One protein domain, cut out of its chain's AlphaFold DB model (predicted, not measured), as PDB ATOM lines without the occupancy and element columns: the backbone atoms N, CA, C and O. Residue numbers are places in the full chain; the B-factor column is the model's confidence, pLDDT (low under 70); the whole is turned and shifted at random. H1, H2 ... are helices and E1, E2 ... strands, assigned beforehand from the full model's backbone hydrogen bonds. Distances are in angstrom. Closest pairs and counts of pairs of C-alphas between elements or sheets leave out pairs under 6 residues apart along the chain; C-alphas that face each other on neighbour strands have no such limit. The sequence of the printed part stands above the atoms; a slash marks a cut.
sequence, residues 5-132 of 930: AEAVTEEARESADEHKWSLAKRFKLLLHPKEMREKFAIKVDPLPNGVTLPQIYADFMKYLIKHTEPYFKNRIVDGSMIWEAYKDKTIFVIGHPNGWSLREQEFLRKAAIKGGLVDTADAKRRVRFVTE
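AT A GLANCE: This is residues 5 to 132 of the 930 residues of an uncharacterized protein of Thanatephorus cucumeris (strain AG1-IB / isolate 7/3/14) (UniProt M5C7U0). One long helix, H5, is the spine of this model; H7 packs steeply on its residues 54 to 62 and also packs on a small two-stranded sheet, E1 and E2, while H6 folds back at the far end of H5. H1 and H2 lie off by themselves and touch no other helix; H3 only just touches H5 at residue 53, where H5 begins, while H4 lies away from H5 and is joined to it by a long loop, residues 40 to 52. The printed part has 128 residues, with eight named helices and two named strands in the order H1 H2 H3 H4 H5 H6 E1 H7 H8 E2. The sheet has the order E1, E2 and is parallel, and the class is mostly helix. The whole is only just loose, close to compact, with a radius of gyration of the C-alphas of 17.2 A, and it spans 49 by 40 by 24 A.

HOW THE PARTS SIT: Begin with H1, residues 5 to 8, and H2, residues 10 to 19: they are close but not clearly touching, their closest C-alphas, of Glu 6 and Ala 12, 6.9 A apart. Go on to H3, residues 27 to 31, which is apart from H2. H5, residues 53 to 75, is the hub and touches three helices. With its residue 53 alone it only just touches H3, with 3 pairs of C-alphas within 8 A, the closest those of Phe 27 and Leu 53 at 7.3 A. H4, residues 34 to 39, touches no helix. At the other end, residues 69 to 74 of H5 touch H6, residues 79 to 86, opposite ways at a steep tilt of 54 degrees; the closest C-alphas are those of Lys 73 and Gly 79, 4.1 A apart. Residues 54 to 62 of H5 touch H7, residues 102 to 114, the same way at a steep tilt of 61 degrees; look at the C-alphas of Ala 58 and Ala 111, the closest, 4.5 A apart. E1, residues 92 to 96, and E2, residues 127 to 131, are parallel neighbours at 30 degrees; N 128 and O 92 are within hydrogen-bond range at 2.8 A, as are N 94 and O 128 at 2.9 A. The closest C-alphas of H7 and E2 are those of Arg 109 and Val 127, 6.6 A apart, and E1 and H7 are near each other. Residues 109 to 113 of H7 touch H8, residues 123 to 126, with the C-alphas of Arg 109 and Ala 123 closest at 6.6 A. E1, H7, H8 and E2 form a strand-helix-strand unit, two parallel neighbour strands with helices between them, and its crossover is right-handed. Every O i to N i+4 pair is within hydrogen-bond range in H2, H4, H6 and H7; in H5 it is 18 of 19, in H3 0 of 1 with 2 of 2 O i to N i+3 pairs within range, and H1 and H8 are too short for such a pair.

IN THESE COORDINATES: Find C-alpha 5 at (-34.401, -27.088, 4.710), where H1 begins. H2 then runs 14.1 A. Find C-alpha 53 at (-31.753, -39.396, 19.539); from there H5 runs 33.1 A to C-alpha 75 at (-28.152, -7.468, 11.552). H6 covers 10.2 A, E1 12.7 A and H7 18.1 A. E2 runs 13.6 A and ends at C-alpha 131, at (-45.296, -24.909, 26.803).

THE WHOLE: The C-alphas farthest apart are those of Lys 39 and Asp 78, 51.6 A. The printed part has no cut, and the one long link is H4 to H5, residues 40 to 52. Mean pLDDT of the printed part is 75.6; 29 residues are under 70, among them 34 to 43, 74 to 79, 97 to 102 and 129 to 132.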
ATOM      1  N   ALA A   5     -34.203 -27.201   6.157       65.75
ATOM      2  CA  ALA A   5     -34.401 -27.088   4.710       65.75
ATOM      3  C   ALA A   5     -33.222 -27.654   3.891       65.75
ATOM      4  O   ALA A   5     -33.445 -28.240   2.838       65.75
ATOM      5  N   GLU A   6     -31.986 -27.569   4.401       71.38
ATOM      6  CA  GLU A   6     -30.803 -28.133   3.733       71.38
ATOM      7  C   GLU A   6     -30.876 -29.663   3.607       71.38
ATOM      8  O   GLU A   6     -30.262 -30.243   2.723       71.38
ATOM      9  N   ALA A   7     -31.624 -30.346   4.482       70.62
ATOM     10  CA  ALA A   7     -31.744 -31.806   4.467       70.62
ATOM     11  C   ALA A   7     -32.754 -32.341   3.434       70.62
ATOM     12  O   ALA A   7     -32.942 -33.556   3.351       70.62
ATOM     13  N   VAL A   8     -33.437 -31.455   2.700       71.38
ATOM     14  CA  VAL A   8     -34.515 -31.806   1.759       71.38
ATOM     15  C   VAL A   8     -34.359 -31.171   0.372       71.38
ATOM     16  O   VAL A   8     -35.272 -31.305  -0.437       71.38
ATOM     17  N   THR A   9     -33.229 -30.515   0.075       74.62
ATOM     18  CA  THR A   9     -32.944 -30.016  -1.284       74.62
ATOM     19  C   THR A   9     -32.636 -31.167  -2.247       74.62
ATOM     20  O   THR A   9     -32.320 -32.279  -1.817       74.62
ATOM     21  N   GLU A  10     -32.716 -30.923  -3.556       70.81
ATOM     22  CA  GLU A  10     -32.393 -31.957  -4.549       70.81
ATOM     23  C   GLU A  10     -30.901 -32.322  -4.529       70.81
ATOM     24  O   GLU A  10     -30.568 -33.504  -4.537       70.81
ATOM     25  N   GLU A  11     -29.992 -31.361  -4.324       74.19
ATOM     26  CA  GLU A  11     -28.554 -31.646  -4.188       74.19
ATOM     27  C   GLU A  11     -28.267 -32.515  -2.950       74.19
ATOM     28  O   GLU A  11     -27.384 -33.377  -2.963       74.19
ATOM     29  N   ALA A  12     -29.035 -32.320  -1.871       73.19
ATOM     30  CA  ALA A  12     -28.961 -33.136  -0.664       73.19
ATOM     31  C   ALA A  12     -29.486 -34.564  -0.884       73.19
ATOM     32  O   ALA A  12     -28.958 -35.501  -0.280       73.19
ATOM     33  N   ARG A  13     -30.501 -34.738  -1.743       72.56
ATOM     34  CA  ARG A  13     -31.061 -36.042  -2.142       72.56
ATOM     35  C   ARG A  13     -30.080 -36.810  -3.029       72.56
ATOM     36  O   ARG A  13     -29.769 -37.956  -2.714       72.56
ATOM     37  N   GLU A  14     -29.527 -36.165  -4.053       73.75
ATOM     38  CA  GLU A  14     -28.489 -36.735  -4.925       73.75
ATOM     39  C   GLU A  14     -27.246 -37.151  -4.117       73.75
ATOM     40  O   GLU A  14     -26.793 -38.296  -4.195       73.75
ATOM     41  N   SER A  15     -26.764 -36.265  -3.237       74.69
ATOM     42  CA  SER A  15     -25.639 -36.556  -2.334       74.69
ATOM     43  C   SER A  15     -25.933 -37.709  -1.367       74.69
ATOM     44  O   SER A  15     -25.018 -38.454  -1.001       74.69
ATOM     45  N   ALA A  16     -27.187 -37.865  -0.925       76.06
ATOM     46  CA  ALA A  16     -27.578 -38.902   0.025       76.06
ATOM     47  C   ALA A  16     -27.535 -40.310  -0.581       76.06
ATOM     48  O   ALA A  16     -27.100 -41.234   0.112       76.06
ATOM     49  N   ASP A  17     -27.926 -40.473  -1.847       71.50
ATOM     50  CA  ASP A  17     -27.848 -41.760  -2.546       71.50
ATOM     51  C   ASP A  17     -26.386 -42.167  -2.814       71.50
ATOM     52  O   ASP A  17     -26.018 -43.325  -2.593       71.50
ATOM     53  N   GLU A  18     -25.516 -41.217  -3.182       73.06
ATOM     54  CA  GLU A  18     -24.074 -41.456  -3.361       73.06
ATOM     55  C   GLU A  18     -23.380 -41.844  -2.038       73.06
ATOM     56  O   GLU A  18     -22.655 -42.840  -1.960       73.06
ATOM     57  N   HIS A  19     -23.644 -41.095  -0.963       75.38
ATOM     58  CA  HIS A  19     -22.961 -41.246   0.326       75.38
ATOM     59  C   HIS A  19     -23.696 -42.158   1.327       75.38
ATOM     60  O   HIS A  19     -23.274 -42.282   2.482       75.38
ATOM     61  N   LYS A  20     -24.786 -42.815   0.901       72.81
ATOM     62  CA  LYS A  20     -25.655 -43.688   1.719       72.81
ATOM     63  C   LYS A  20     -26.173 -43.016   2.995       72.81
ATOM     64  O   LYS A  20     -26.247 -43.637   4.061       72.81
ATOM     65  N   TRP A  21     -26.513 -41.733   2.911       77.44
ATOM     66  CA  TRP A  21     -27.125 -41.016   4.027       77.44
ATOM     67  C   TRP A  21     -28.575 -41.472   4.229       77.44
ATOM     68  O   TRP A  21     -29.234 -41.965   3.320       77.44
ATOM     69  N   SER A  22     -29.082 -41.328   5.452       75.81
ATOM     70  CA  SER A  22     -30.468 -41.672   5.790       75.81
ATOM     71  C   SER A  22     -31.135 -40.520   6.532       75.81
ATOM     72  O   SER A  22     -30.597 -39.984   7.503       75.81
ATOM     73  N   LEU A  23     -32.315 -40.124   6.050       77.75
ATOM     74  CA  LEU A  23     -33.057 -38.979   6.566       77.75
ATOM     75  C   LEU A  23     -33.737 -39.321   7.899       77.75
ATOM     76  O   LEU A  23     -34.707 -40.076   7.947       77.75
ATOM     77  N   ALA A  24     -33.268 -38.709   8.986       76.31
ATOM     78  CA  ALA A  24     -33.935 -38.772  10.283       76.31
ATOM     79  C   ALA A  24     -35.149 -37.824  10.310       76.31
ATOM     80  O   ALA A  24     -35.043 -36.679  10.751       76.31
ATOM     81  N   LYS A  25     -36.314 -38.293   9.849       77.12
ATOM     82  CA  LYS A  25     -37.590 -37.559   9.945       77.12
ATOM     83  C   LYS A  25     -38.357 -37.892  11.235       77.12
ATOM     84  O   LYS A  25     -38.070 -38.881  11.903       77.12
ATOM     85  N   ARG A  26     -39.303 -37.021  11.618       71.62
ATOM     86  CA  ARG A  26     -40.260 -37.189  12.744       71.62
ATOM     87  C   ARG A  26     -39.651 -37.569  14.113       71.62
ATOM     88  O   ARG A  26     -40.363 -38.018  15.010       71.62
ATOM     89  N   PHE A  27     -38.360 -37.312  14.340       78.56
ATOM     90  CA  PHE A  27     -37.635 -37.752  15.542       78.56
ATOM     91  C   PHE A  27     -38.178 -37.184  16.875       78.56
ATOM     92  O   PHE A  27     -37.955 -37.803  17.917       78.56
ATOM     93  N   LYS A  28     -38.961 -36.087  16.866       79.44
ATOM     94  CA  LYS A  28     -39.720 -35.581  18.038       79.44
ATOM     95  C   LYS A  28     -40.599 -36.686  18.658       79.44
ATOM     96  O   LYS A  28     -40.664 -36.795  19.879       79.44
ATOM     97  N   LEU A  29     -41.168 -37.580  17.840       79.06
ATOM     98  CA  LEU A  29     -42.015 -38.696  18.289       79.06
ATOM     99  C   LEU A  29     -41.255 -39.766  19.092       79.06
ATOM    100  O   LEU A  29     -41.835 -40.406  19.968       79.06
ATOM    101  N   LEU A  30     -39.951 -39.948  18.859       79.75
ATOM    102  CA  LEU A  30     -39.128 -40.892  19.631       79.75
ATOM    103  C   LEU A  30     -38.895 -40.426  21.079       79.75
ATOM    104  O   LEU A  30     -38.597 -41.254  21.942       79.75
ATOM    105  N   LEU A  31     -39.061 -39.125  21.346       82.88
ATOM    106  CA  LEU A  31     -38.976 -38.531  22.682       82.88
ATOM    107  C   LEU A  31     -40.324 -38.551  23.430       82.88
ATOM    108  O   LEU A  31     -40.362 -38.221  24.612       82.88
ATOM    109  N   HIS A  32     -41.425 -38.976  22.794       76.75
ATOM    110  CA  HIS A  32     -42.725 -39.033  23.468       76.75
ATOM    111  C   HIS A  32     -42.720 -40.039  24.639       76.75
ATOM    112  O   HIS A  32     -42.153 -41.141  24.509       76.75
ATOM    113  N   PRO A  33     -43.401 -39.708  25.760       73.69
ATOM    114  CA  PRO A  33     -43.632 -40.632  26.866       73.69
ATOM    115  C   PRO A  33     -44.149 -41.986  26.375       73.69
ATOM    116  O   PRO A  33     -44.884 -42.071  25.386       73.69
ATOM    117  N   LYS A  34     -43.743 -43.068  27.044       69.06
ATOM    118  CA  LYS A  34     -44.060 -44.435  26.604       69.06
ATOM    119  C   LYS A  34     -45.577 -44.657  26.596       69.06
ATOM    120  O   LYS A  34     -46.123 -45.172  25.631       69.06
ATOM    121  N   GLU A  35     -46.233 -44.137  27.620       63.47
ATOM    122  CA  GLU A  35     -47.672 -44.153  27.856       63.47
ATOM    123  C   GLU A  35     -48.431 -43.440  26.726       63.47
ATOM    124  O   GLU A  35     -49.506 -43.874  26.323       63.47
ATOM    125  N   MET A  36     -47.856 -42.366  26.174       63.22
ATOM    126  CA  MET A  36     -48.412 -41.634  25.034       63.22
ATOM    127  C   MET A  36     -48.236 -42.421  23.729       63.22
ATOM    128  O   MET A  36     -49.173 -42.514  22.940       63.22
ATOM    129  N   ARG A  37     -47.065 -43.037  23.519       69.44
ATOM    130  CA  ARG A  37     -46.816 -43.889  22.344       69.44
ATOM    131  C   ARG A  37     -47.701 -45.132  22.318       69.44
ATOM    132  O   ARG A  37     -48.193 -45.489  21.255       69.44
ATOM    133  N   GLU A  38     -47.944 -45.742  23.475       69.62
ATOM    134  CA  GLU A  38     -48.834 -46.899  23.623       69.62
ATOM    135  C   GLU A  38     -50.313 -46.506  23.484       69.62
ATOM    136  O   GLU A  38     -51.030 -47.133  22.708       69.62
ATOM    137  N   LYS A  39     -50.766 -45.429  24.149       61.84
ATOM    138  CA  LYS A  39     -52.167 -44.963  24.097       61.84
ATOM    139  C   LYS A  39     -52.645 -44.613  22.685       61.84
ATOM    140  O   LYS A  39     -53.817 -44.821  22.385       61.84
ATOM    141  N   PHE A  40     -51.766 -44.062  21.847       57.41
ATOM    142  CA  PHE A  40     -52.114 -43.603  20.497       57.41
ATOM    143  C   PHE A  40     -51.482 -44.445  19.369       57.41
ATOM    144  O   PHE A  40     -51.546 -44.055  18.208       57.41
ATOM    145  N   ALA A  41     -50.885 -45.602  19.690       65.94
ATOM    146  CA  ALA A  41     -50.237 -46.504  18.726       65.94
ATOM    147  C   ALA A  41     -49.225 -45.802  17.787       65.94
ATOM    148  O   ALA A  41     -49.181 -46.055  16.581       65.94
ATOM    149  N   ILE A  42     -48.400 -44.906  18.346       63.66
ATOM    150  CA  ILE A  42     -47.486 -44.041  17.584       63.66
ATOM    151  C   ILE A  42     -46.427 -44.885  16.859       63.66
ATOM    152  O   ILE A  42     -45.475 -45.371  17.477       63.66
ATOM    153  N   LYS A  43     -46.548 -44.993  15.530       69.25
ATOM    154  CA  LYS A  43     -45.465 -45.470  14.661       69.25
ATOM    155  C   LYS A  43     -44.320 -44.454  14.697       69.25
ATOM    156  O   LYS A  43     -44.521 -43.274  14.425       69.25
ATOM    157  N   VAL A  44     -43.122 -44.920  15.036       75.31
ATOM    158  CA  VAL A  44     -41.895 -44.114  15.043       75.31
ATOM    159  C   VAL A  44     -40.941 -44.620  13.970       75.31
ATOM    160  O   VAL A  44     -40.717 -45.825  13.862       75.31
ATOM    161  N   ASP A  45     -40.375 -43.702  13.189       77.81
ATOM    162  CA  ASP A  45     -39.353 -44.044  12.200       77.81
ATOM    163  C   ASP A  45     -38.066 -44.518  12.915       77.81
ATOM    164  O   ASP A  45     -37.699 -43.958  13.958       77.81
ATOM    165  N   PRO A  46     -37.363 -45.544  12.398       77.56
ATOM    166  CA  PRO A  46     -36.080 -45.962  12.948       77.56
ATOM    167  C   PRO A  46     -35.024 -44.872  12.735       77.56
ATOM    168  O   PRO A  46     -34.999 -44.195  11.707       77.56
ATOM    169  N   LEU A  47     -34.119 -44.716  13.702       80.94
ATOM    170  CA  LEU A  47     -32.989 -43.801  13.552       80.94
ATOM    171  C   LEU A  47     -31.952 -44.355  12.559       80.94
ATOM    172  O   LEU A  47     -31.761 -45.573  12.510       80.94
ATOM    173  N   PRO A  48     -31.230 -43.480  11.830       79.31
ATOM    174  CA  PRO A  48     -30.046 -43.859  11.063       79.31
ATOM    175  C   PRO A  48     -29.058 -44.705  11.874       79.31
ATOM    176  O   PRO A  48     -28.810 -44.436  13.053       79.31
ATOM    177  N   ASN A  49     -28.458 -45.712  11.235       75.25
ATOM    178  CA  ASN A  49     -27.523 -46.626  11.893       75.25
ATOM    179  C   ASN A  49     -26.366 -45.865  12.566       75.25
ATOM    180  O   ASN A  49     -25.686 -45.056  11.940       75.25
ATOM    181  N   GLY A  50     -26.142 -46.138  13.855       75.44
ATOM    182  CA  GLY A  50     -25.118 -45.472  14.670       75.44
ATOM    183  C   GLY A  50     -25.503 -44.086  15.212       75.44
ATOM    184  O   GLY A  50     -24.786 -43.553  16.059       75.44
ATOM    185  N   VAL A  51     -26.636 -43.509  14.800       82.06
ATOM    186  CA  VAL A  51     -27.103 -42.197  15.273       82.06
ATOM    187  C   VAL A  51     -28.102 -42.367  16.419       82.06
ATOM    188  O   VAL A  51     -29.054 -43.139  16.345       82.06
ATOM    189  N   THR A  52     -27.900 -41.622  17.507       87.00
ATOM    190  CA  THR A  52     -28.769 -41.670  18.696       87.00
ATOM    191  C   THR A  52     -29.648 -40.423  18.792       87.00
ATOM    192  O   THR A  52     -29.241 -39.337  18.383       87.00
ATOM    193  N   LEU A  53     -30.838 -40.537  19.392       86.06
ATOM    194  CA  LEU A  53     -31.753 -39.396  19.539       86.06
ATOM    195  C   LEU A  53     -31.122 -38.172  20.247       86.06
ATOM    196  O   LEU A  53     -31.339 -37.055  19.778       86.06
ATOM    197  N   PRO A  54     -30.303 -38.324  21.316       87.62
ATOM    198  CA  PRO A  54     -29.594 -37.191  21.913       87.62
ATOM    199  C   PRO A  54     -28.566 -36.548  20.977       87.62
ATOM    200  O   PRO A  54     -28.277 -35.370  21.140       87.62
ATOM    201  N   GLN A  55     -27.988 -37.304  20.034       85.50
ATOM    202  CA  GLN A  55     -27.067 -36.762  19.030       85.50
ATOM    203  C   GLN A  55     -27.817 -35.848  18.058       85.50
ATOM    204  O   GLN A  55     -27.407 -34.710  17.876       85.50
ATOM    205  N   ILE A  56     -28.963 -36.300  17.534       84.94
ATOM    206  CA  ILE A  56     -29.792 -35.522  16.597       84.94
ATOM    207  C   ILE A  56     -30.211 -34.189  17.218       84.94
ATOM    208  O   ILE A  56     -30.022 -33.143  16.605       84.94
ATOM    209  N   TYR A  57     -30.728 -34.204  18.450       88.31
ATOM    210  CA  TYR A  57     -31.112 -32.966  19.132       88.31
ATOM    211  C   TYR A  57     -29.918 -32.055  19.448       88.31
ATOM    212  O   TYR A  57     -30.047 -30.841  19.321       88.31
ATOM    213  N   ALA A  58     -28.768 -32.615  19.838       89.69
ATOM    214  CA  ALA A  58     -27.562 -31.836  20.109       89.69
ATOM    215  C   ALA A  58     -27.033 -31.142  18.845       89.69
ATOM    216  O   ALA A  58     -26.793 -29.937  18.866       89.69
ATOM    217  N   ASP A  59     -26.909 -31.880  17.740       84.62
ATOM    218  CA  ASP A  59     -26.410 -31.341  16.474       84.62
ATOM    219  C   ASP A  59     -27.405 -30.356  15.847       84.62
ATOM    220  O   ASP A  59     -26.989 -29.323  15.330       84.62
ATOM    221  N   PHE A  60     -28.714 -30.606  15.969       82.69
ATOM    222  CA  PHE A  60     -29.753 -29.676  15.517       82.69
ATOM    223  C   PHE A  60     -29.732 -28.356  16.303       82.69
ATOM    224  O   PHE A  60     -29.758 -27.281  15.708       82.69
ATOM    225  N   MET A  61     -29.623 -28.407  17.635       85.00
ATOM    226  CA  MET A  61     -29.484 -27.197  18.456       85.00
ATOM    227  C   MET A  61     -28.181 -26.448  18.141       85.00
ATOM    228  O   MET A  61     -28.189 -25.221  18.030       85.00
ATOM    229  N   LYS A  62     -27.073 -27.176  17.953       86.00
ATOM    230  CA  LYS A  62     -25.778 -26.611  17.553       86.00
ATOM    231  C   LYS A  62     -25.854 -25.912  16.196       86.00
ATOM    232  O   LYS A  62     -25.315 -24.820  16.045       86.00
ATOM    233  N   TYR A  63     -26.535 -26.529  15.231       82.69
ATOM    234  CA  TYR A  63     -26.800 -25.954  13.916       82.69
ATOM    235  C   TYR A  63     -27.576 -24.636  14.040       82.69
ATOM    236  O   TYR A  63     -27.128 -23.630  13.498       82.69
ATOM    237  N   LEU A  64     -28.667 -24.603  14.818       80.88
ATOM    238  CA  LEU A  64     -29.434 -23.368  15.031       80.88
ATOM    239  C   LEU A  64     -28.535 -22.228  15.529       80.88
ATOM    240  O   LEU A  64     -28.508 -21.173  14.904       80.88
ATOM    241  N   ILE A  65     -27.730 -22.450  16.575       83.25
ATOM    242  CA  ILE A  65     -26.865 -21.386  17.110       83.25
ATOM    243  C   ILE A  65     -25.728 -20.988  16.169       83.25
ATOM    244  O   ILE A  65     -25.467 -19.794  16.027       83.25
ATOM    245  N   LYS A  66     -25.122 -21.946  15.456       83.75
ATOM    246  CA  LYS A  66     -24.103 -21.673  14.430       83.75
ATOM    247  C   LYS A  66     -24.612 -20.703  13.351       83.75
ATOM    248  O   LYS A  66     -23.813 -19.950  12.807       83.75
ATOM    249  N   HIS A  67     -25.909 -20.720  13.037       80.06
ATOM    250  CA  HIS A  67     -26.511 -19.820  12.047       80.06
ATOM    251  C   HIS A  67     -27.125 -18.556  12.680       80.06
ATOM    252  O   HIS A  67     -27.076 -17.494  12.063       80.06
ATOM    253  N   THR A  68     -27.627 -18.615  13.922       78.06
ATOM    254  CA  THR A  68     -28.089 -17.428  14.668       78.06
ATOM    255  C   THR A  68     -26.955 -16.450  14.975       78.06
ATOM    256  O   THR A  68     -27.169 -15.248  14.868       78.06
ATOM    257  N   GLU A  69     -25.757 -16.932  15.320       83.50
ATOM    258  CA  GLU A  69     -24.602 -16.078  15.630       83.50
ATOM    259  C   GLU A  69     -24.234 -15.102  14.492       83.50
ATOM    260  O   GLU A  69     -24.327 -13.894  14.717       83.50
ATOM    261  N   PRO A  70     -23.864 -15.545  13.272       72.00
ATOM    262  CA  PRO A  70     -23.519 -14.628  12.185       72.00
ATOM    263  C   PRO A  70     -24.716 -13.774  11.753       72.00
ATOM    264  O   PRO A  70     -24.545 -12.607  11.422       72.00
ATOM    265  N   TYR A  71     -25.940 -14.312  11.813       73.38
ATOM    266  CA  TYR A  71     -27.153 -13.540  11.532       73.38
ATOM    267  C   TYR A  71     -27.301 -12.354  12.495       73.38
ATOM    268  O   TYR A  71     -27.529 -11.233  12.050       73.38
ATOM    269  N   PHE A  72     -27.134 -12.580  13.803       71.50
ATOM    270  CA  PHE A  72     -27.187 -11.530  14.824       71.50
ATOM    271  C   PHE A  72     -26.043 -10.527  14.647       71.50
ATOM    272  O   PHE A  72     -26.280  -9.321  14.628       71.50
ATOM    273  N   LYS A  73     -24.812 -11.023  14.459       75.38
ATOM    274  CA  LYS A  73     -23.612 -10.195  14.273       75.38
ATOM    275  C   LYS A  73     -23.702  -9.254  13.067       75.38
ATOM    276  O   LYS A  73     -23.108  -8.182  13.129       75.38
ATOM    277  N   ASN A  74     -24.451  -9.640  12.030       61.50
ATOM    278  CA  ASN A  74     -24.599  -8.883  10.784       61.50
ATOM    279  C   ASN A  74     -25.866  -8.006  10.715       61.50
ATOM    280  O   ASN A  74     -25.942  -7.153   9.838       61.50
ATOM    281  N   ARG A  75     -26.879  -8.229  11.568       56.50
ATOM    282  CA  ARG A  75     -28.152  -7.468  11.552       56.50
ATOM    283  C   ARG A  75     -28.345  -6.501  12.713       56.50
ATOM    284  O   ARG A  75     -29.235  -5.663  12.643       56.50
ATOM    285  N   ILE A  76     -27.570  -6.637  13.782       51.94
ATOM    286  CA  ILE A  76     -27.632  -5.746  14.941       51.94
ATOM    287  C   ILE A  76     -26.440  -4.790  14.869       51.94
ATOM    288  O   ILE A  76     -25.315  -5.234  14.638       51.94
ATOM    289  N   VAL A  77     -26.674  -3.491  15.076       50.44
ATOM    290  CA  VAL A  77     -25.602  -2.486  15.206       50.44
ATOM    291  C   VAL A  77     -24.703  -2.879  16.380       50.44
ATOM    292  O   VAL A  77     -25.196  -3.293  17.427       50.44
ATOM    293  N   ASP A  78     -23.383  -2.854  16.182       61.44
ATOM    294  CA  ASP A  78     -22.393  -3.445  17.097       61.44
ATOM    295  C   ASP A  78     -22.636  -4.927  17.451       61.44
ATOM    296  O   ASP A  78     -22.080  -5.448  18.421       61.44
ATOM    297  N   GLY A  79     -23.409  -5.660  16.643       58.50
ATOM    298  CA  GLY A  79     -23.843  -7.033  16.910       58.50
ATOM    299  C   GLY A  79     -22.696  -7.999  17.198       58.50
ATOM    300  O   GLY A  79     -22.842  -8.890  18.030       58.50
ATOM    301  N   SER A  80     -21.524  -7.787  16.591       72.69
ATOM    302  CA  SER A  80     -20.293  -8.513  16.939       72.69
ATOM    303  C   SER A  80     -19.810  -8.230  18.364       72.69
ATOM    304  O   SER A  80     -19.559  -9.175  19.109       72.69
ATOM    305  N   MET A  81     -19.724  -6.964  18.782       77.31
ATOM    306  CA  MET A  81     -19.313  -6.591  20.140       77.31
ATOM    307  C   MET A  81     -20.353  -7.027  21.183       77.31
ATOM    308  O   MET A  81     -19.994  -7.593  22.216       77.31
ATOM    309  N   ILE A  82     -21.642  -6.826  20.892       67.50
ATOM    310  CA  ILE A  82     -22.755  -7.239  21.753       67.50
ATOM    311  C   ILE A  82     -22.769  -8.765  21.908       67.50
ATOM    312  O   ILE A  82     -22.878  -9.263  23.028       67.50
ATOM    313  N   TRP A  83     -22.601  -9.527  20.823       82.94
ATOM    314  CA  TRP A  83     -22.542 -10.984  20.915       82.94
ATOM    315  C   TRP A  83     -21.369 -11.442  21.782       82.94
ATOM    316  O   TRP A  83     -21.578 -12.224  22.703       82.94
ATOM    317  N   GLU A  84     -20.156 -10.919  21.582       86.00
ATOM    318  CA  GLU A  84     -19.013 -11.298  22.425       86.00
ATOM    319  C   GLU A  84     -19.204 -10.909  23.906       86.00
ATOM    320  O   GLU A  84     -18.849 -11.689  24.789       86.00
ATOM    321  N   ALA A  85     -19.832  -9.765  24.202       78.25
ATOM    322  CA  ALA A  85     -20.086  -9.299  25.571       78.25
ATOM    323  C   ALA A  85     -21.227 -10.042  26.309       78.25
ATOM    324  O   ALA A  85     -21.284 -10.028  27.551       78.25
ATOM    325  N   TYR A  86     -22.152 -10.671  25.570       79.62
ATOM    326  CA  TYR A  86     -23.373 -11.273  26.123       79.62
ATOM    327  C   TYR A  86     -23.597 -12.756  25.782       79.62
ATOM    328  O   TYR A  86     -24.453 -13.368  26.422       79.62
ATOM    329  N   LYS A  87     -22.810 -13.391  24.899       81.44
ATOM    330  CA  LYS A  87     -22.933 -14.827  24.550       81.44
ATOM    331  C   LYS A  87     -22.893 -15.764  25.759       81.44
ATOM    332  O   LYS A  87     -23.597 -16.772  25.779       81.44
ATOM    333  N   ASP A  88     -22.151 -15.402  26.807       79.56
ATOM    334  CA  ASP A  88     -22.043 -16.179  28.052       79.56
ATOM    335  C   ASP A  88     -23.201 -15.913  29.037       79.56
ATOM    336  O   ASP A  88     -23.381 -16.618  30.033       79.56
ATOM    337  N   LYS A  89     -24.046 -14.926  28.725       78.69
ATOM    338  CA  LYS A  89     -25.268 -14.559  29.454       78.69
ATOM    339  C   LYS A  89     -26.546 -14.993  28.721       78.69
ATOM    340  O   LYS A  89     -27.583 -15.094  29.373       78.69
ATOM    341  N   THR A  90     -26.484 -15.304  27.418       76.31
ATOM    342  CA  THR A  90     -27.629 -15.699  26.571       76.31
ATOM    343  C   THR A  90     -28.492 -16.785  27.212       76.31
ATOM    344  O   THR A  90     -27.984 -17.840  27.608       76.31
ATOM    345  N   ILE A  91     -29.802 -16.541  27.289       78.25
ATOM    346  CA  ILE A  91     -30.799 -17.485  27.807       78.25
ATOM    347  C   ILE A  91     -31.519 -18.139  26.628       78.25
ATOM    348  O   ILE A  91     -32.085 -17.465  25.776       78.25
ATOM    349  N   PHE A  92     -31.535 -19.465  26.621       78.06
ATOM    350  CA  PHE A  92     -32.266 -20.297  25.679       78.06
ATOM    351  C   PHE A  92     -33.627 -20.653  26.269       78.06
ATOM    352  O   PHE A  92     -33.698 -21.289  27.322       78.06
ATOM    353  N   VAL A  93     -34.708 -20.272  25.591       72.44
ATOM    354  CA  VAL A  93     -36.065 -20.711  25.931       72.44
ATOM    355  C   VAL A  93     -36.499 -21.739  24.892       72.44
ATOM    356  O   VAL A  93     -36.465 -21.467  23.696       72.44
ATOM    357  N   ILE A  94     -36.858 -22.942  25.341       75.50
ATOM    358  CA  ILE A  94     -37.266 -24.044  24.468       75.50
ATOM    359  C   ILE A  94     -38.758 -24.307  24.678       75.50
ATOM    360  O   ILE A  94     -39.166 -24.788  25.739       75.50
ATOM    361  N   GLY A  95     -39.556 -24.005  23.652       67.88
ATOM    362  CA  GLY A  95     -40.950 -24.437  23.565       67.88
ATOM    363  C   GLY A  95     -41.044 -25.964  23.491       67.88
ATOM    364  O   GLY A  95     -40.238 -26.608  22.811       67.88
ATOM    365  N   HIS A  96     -42.000 -26.555  24.205       70.69
ATOM    366  CA  HIS A  96     -42.294 -27.984  24.117       70.69
ATOM    367  C   HIS A  96     -43.806 -28.264  24.144       70.69
ATOM    368  O   HIS A  96     -44.554 -27.468  24.721       70.69
ATOM    369  N   PRO A  97     -44.262 -29.421  23.618       66.00
ATOM    370  CA  PRO A  97     -45.669 -29.809  23.671       66.00
ATOM    371  C   PRO A  97     -46.193 -29.790  25.094       66.00
ATOM    372  O   PRO A  97     -45.482 -30.231  26.010       66.00
ATOM    373  N   ASN A  98     -47.443 -29.364  25.293       60.62
ATOM    374  CA  ASN A  98     -48.024 -29.309  26.637       60.62
ATOM    375  C   ASN A  98     -47.962 -30.685  27.303       60.62
ATOM    376  O   ASN A  98     -47.755 -30.778  28.509       60.62
ATOM    377  N   GLY A  99     -48.076 -31.769  26.524       57.25
ATOM    378  CA  GLY A  99     -47.955 -33.158  26.969       57.25
ATOM    379  C   GLY A  99     -46.616 -33.567  27.612       57.25
ATOM    380  O   GLY A  99     -46.609 -34.532  28.377       57.25
ATOM    381  N   TRP A 100     -45.507 -32.870  27.349       65.31
ATOM    382  CA  TRP A 100     -44.162 -33.272  27.792       65.31
ATOM    383  C   TRP A 100     -43.867 -32.891  29.253       65.31
ATOM    384  O   TRP A 100     -44.416 -31.933  29.795       65.31
ATOM    385  N   SER A 101     -43.005 -33.669  29.916       61.69
ATOM    386  CA  SER A 101     -42.730 -33.573  31.356       61.69
ATOM    387  C   SER A 101     -41.290 -33.140  31.666       61.69
ATOM    388  O   SER A 101     -40.459 -32.945  30.777       61.69
ATOM    389  N   LEU A 102     -40.955 -33.063  32.961       66.88
ATOM    390  CA  LEU A 102     -39.586 -32.828  33.440       66.88
ATOM    391  C   LEU A 102     -38.553 -33.809  32.850       66.88
ATOM    392  O   LEU A 102     -37.381 -33.452  32.740       66.88
ATOM    393  N   ARG A 103     -38.960 -35.030  32.471       74.50
ATOM    394  CA  ARG A 103     -38.075 -36.026  31.848       74.50
ATOM    395  C   ARG A 103     -37.627 -35.585  30.456       74.50
ATOM    396  O   ARG A 103     -36.436 -35.638  30.155       74.50
ATOM    397  N   GLU A 104     -38.564 -35.137  29.632       79.50
ATOM    398  CA  GLU A 104     -38.307 -34.691  28.263       79.50
ATOM    399  C   GLU A 104     -37.599 -33.324  28.265       79.50
ATOM    400  O   GLU A 104     -36.643 -33.129  27.520       79.50
ATOM    401  N   GLN A 105     -37.959 -32.421  29.187       77.25
ATOM    402  CA  GLN A 105     -37.205 -31.181  29.424       77.25
ATOM    403  C   GLN A 105     -35.746 -31.456  29.827       77.25
ATOM    404  O   GLN A 105     -34.827 -30.804  29.339       77.25
ATOM    405  N   GLU A 106     -35.492 -32.431  30.707       83.00
ATOM    406  CA  GLU A 106     -34.127 -32.795  31.108       83.00
ATOM    407  C   GLU A 106     -33.351 -33.489  29.979       83.00
ATOM    408  O   GLU A 106     -32.143 -33.291  29.852       83.00
ATOM    409  N   PHE A 107     -34.029 -34.247  29.111       89.38
ATOM    410  CA  PHE A 107     -33.442 -34.747  27.869       89.38
ATOM    411  C   PHE A 107     -33.011 -33.590  26.957       89.38
ATOM    412  O   PHE A 107     -31.854 -33.545  26.538       89.38
ATOM    413  N   LEU A 108     -33.902 -32.626  26.694       85.56
ATOM    414  CA  LEU A 108     -33.607 -31.452  25.866       85.56
ATOM    415  C   LEU A 108     -32.482 -30.599  26.469       85.56
ATOM    416  O   LEU A 108     -31.595 -30.163  25.743       85.56
ATOM    417  N   ARG A 109     -32.450 -30.427  27.797       90.62
ATOM    418  CA  ARG A 109     -31.367 -29.726  28.504       90.62
ATOM    419  C   ARG A 109     -30.017 -30.426  28.322       90.62
ATOM    420  O   ARG A 109     -29.017 -29.762  28.074       90.62
ATOM    421  N   LYS A 110     -29.978 -31.762  28.391       91.31
ATOM    422  CA  LYS A 110     -28.765 -32.548  28.099       91.31
ATOM    423  C   LYS A 110     -28.354 -32.465  26.631       91.31
ATOM    424  O   LYS A 110     -27.158 -32.436  26.350       91.31
ATOM    425  N   ALA A 111     -29.315 -32.390  25.712       90.50
ATOM    426  CA  ALA A 111     -29.033 -32.173  24.299       90.50
ATOM    427  C   ALA A 111     -28.447 -30.772  24.049       90.50
ATOM    428  O   ALA A 111     -27.449 -30.667  23.348       90.50
ATOM    429  N   ALA A 112     -28.970 -29.727  24.701       87.94
ATOM    430  CA  ALA A 112     -28.436 -28.364  24.632       87.94
ATOM    431  C   ALA A 112     -26.992 -28.270  25.162       87.94
ATOM    432  O   ALA A 112     -26.146 -27.649  24.519       87.94
ATOM    433  N   ILE A 113     -26.683 -28.949  26.277       92.12
ATOM    434  CA  ILE A 113     -25.302 -29.079  26.779       92.12
ATOM    435  C   ILE A 113     -24.417 -29.766  25.731       92.12
ATOM    436  O   ILE A 113     -23.363 -29.255  25.370       92.12
ATOM    437  N   LYS A 114     -24.852 -30.918  25.205       90.69
ATOM    438  CA  LYS A 114     -24.080 -31.689  24.220       90.69
ATOM    439  C   LYS A 114     -23.904 -30.948  22.883       90.69
ATOM    440  O   LYS A 114     -22.895 -31.145  22.215       90.69
ATOM    441  N   GLY A 115     -24.857 -30.095  22.514       86.00
ATOM    442  CA  GLY A 115     -24.793 -29.209  21.350       86.00
ATOM    443  C   GLY A 115     -23.877 -27.995  21.540       86.00
ATOM    444  O   GLY A 115     -23.593 -27.301  20.569       86.00
ATOM    445  N   GLY A 116     -23.388 -27.740  22.759       87.81
ATOM    446  CA  GLY A 116     -22.512 -26.606  23.062       87.81
ATOM    447  C   GLY A 116     -23.238 -25.269  23.229       87.81
ATOM    448  O   GLY A 116     -22.604 -24.228  23.111       87.81
ATOM    449  N   LEU A 117     -24.550 -25.272  23.501       86.19
ATOM    450  CA  LEU A 117     -25.311 -24.037  23.756       86.19
ATOM    451  C   LEU A 117     -24.988 -23.455  25.137       86.19
ATOM    452  O   LEU A 117     -25.035 -22.247  25.344       86.19
ATOM    453  N   VAL A 118     -24.727 -24.338  26.103       88.56
ATOM    454  CA  VAL A 118     -24.534 -24.017  27.518       88.56
ATOM    455  C   VAL A 118     -23.614 -25.041  28.171       88.56
ATOM    456  O   VAL A 118     -23.707 -26.237  27.894       88.56
ATOM    457  N   ASP A 119     -22.805 -24.601  29.127       86.94
ATOM    458  CA  ASP A 119     -22.073 -25.522  29.991       86.94
ATOM    459  C   ASP A 119     -22.987 -26.242  30.986       86.94
ATOM    460  O   ASP A 119     -24.047 -25.754  31.393       86.94
ATOM    461  N   THR A 120     -22.531 -27.404  31.460       84.50
ATOM    462  CA  THR A 120     -23.271 -28.237  32.429       84.50
ATOM    463  C   THR A 120     -23.607 -27.481  33.722       84.50
ATOM    464  O   THR A 120     -24.669 -27.703  34.307       84.50
ATOM    465  N   ALA A 121     -22.728 -26.574  34.165       79.25
ATOM    466  CA  ALA A 121     -22.948 -25.739  35.349       79.25
ATOM    467  C   ALA A 121     -24.105 -24.739  35.158       79.25
ATOM    468  O   ALA A 121     -24.882 -24.491  36.082       79.25
ATOM    469  N   ASP A 122     -24.256 -24.224  33.938       78.56
ATOM    470  CA  ASP A 122     -25.125 -23.095  33.622       78.56
ATOM    471  C   ASP A 122     -26.455 -23.494  32.985       78.56
ATOM    472  O   ASP A 122     -27.419 -22.729  33.046       78.56
ATOM    473  N   ALA A 123     -26.566 -24.709  32.446       79.44
ATOM    474  CA  ALA A 123     -27.750 -25.195  31.740       79.44
ATOM    475  C   ALA A 123     -29.065 -25.106  32.540       79.44
ATOM    476  O   ALA A 123     -30.139 -24.988  31.957       79.44
ATOM    477  N   LYS A 124     -29.018 -25.128  33.879       71.81
ATOM    478  CA  LYS A 124     -30.208 -24.924  34.734       71.81
ATOM    479  C   LYS A 124     -30.642 -23.456  34.845       71.81
ATOM    480  O   LYS A 124     -31.816 -23.206  35.092       71.81
ATOM    481  N   ARG A 125     -29.714 -22.507  34.683       73.00
ATOM    482  CA  ARG A 125     -29.962 -21.052  34.700       73.00
ATOM    483  C   ARG A 125     -30.307 -20.530  33.303       73.00
ATOM    484  O   ARG A 125     -31.191 -19.687  33.165       73.00
ATOM    485  N   ARG A 126     -29.597 -21.045  32.295       78.50
ATOM    486  CA  ARG A 126     -29.604 -20.570  30.907       78.50
ATOM    487  C   ARG A 126     -30.516 -21.360  29.963       78.50
ATOM    488  O   ARG A 126     -30.771 -20.843  28.889       78.50
ATOM    489  N   VAL A 127     -31.039 -22.541  30.325       78.38
ATOM    490  CA  VAL A 127     -32.046 -23.266  29.510       78.38
ATOM    491  C   VAL A 127     -33.384 -23.346  30.245       78.38
ATOM    492  O   VAL A 127     -33.553 -24.112  31.205       78.38
ATOM    493  N   ARG A 128     -34.333 -22.540  29.768       73.88
ATOM    494  CA  ARG A 128     -35.717 -22.430  30.240       73.88
ATOM    495  C   ARG A 128     -36.655 -23.195  29.307       73.88
ATOM    496  O   ARG A 128     -36.330 -23.445  28.149       73.88
ATOM    497  N   PHE A 129     -37.815 -23.564  29.833       69.44
ATOM    498  CA  PHE A 129     -38.837 -24.322  29.121       69.44
ATOM    499  C   PHE A 129     -40.182 -23.632  29.304       69.44
ATOM    500  O   PHE A 129     -40.507 -23.231  30.421       69.44
ATOM    501  N   VAL A 130     -40.926 -23.510  28.210       56.41
ATOM    502  CA  VAL A 130     -42.291 -22.978  28.151       56.41
ATOM    503  C   VAL A 130     -43.131 -23.967  27.348       56.41
ATOM    504  O   VAL A 130     -42.590 -24.672  26.490       56.41
ATOM    505  N   THR A 131     -44.425 -24.075  27.635       59.28
ATOM    506  CA  THR A 131     -45.296 -24.909  26.803       59.28
ATOM    507  C   THR A 131     -45.741 -24.132  25.567       59.28
ATOM    508  O   THR A 131     -45.847 -22.907  25.607       59.28
ATOM    509  N   GLU A 132     -45.989 -24.831  24.460       55.06
ATOM    510  CA  GLU A 132     -46.379 -24.207  23.184       55.06
ATOM    511  C   GLU A 132     -47.671 -23.345  23.331       55.06
ATOM    512  O   GLU A 132     -47.765 -22.282  22.719       55.06
TER     513      GLU A 132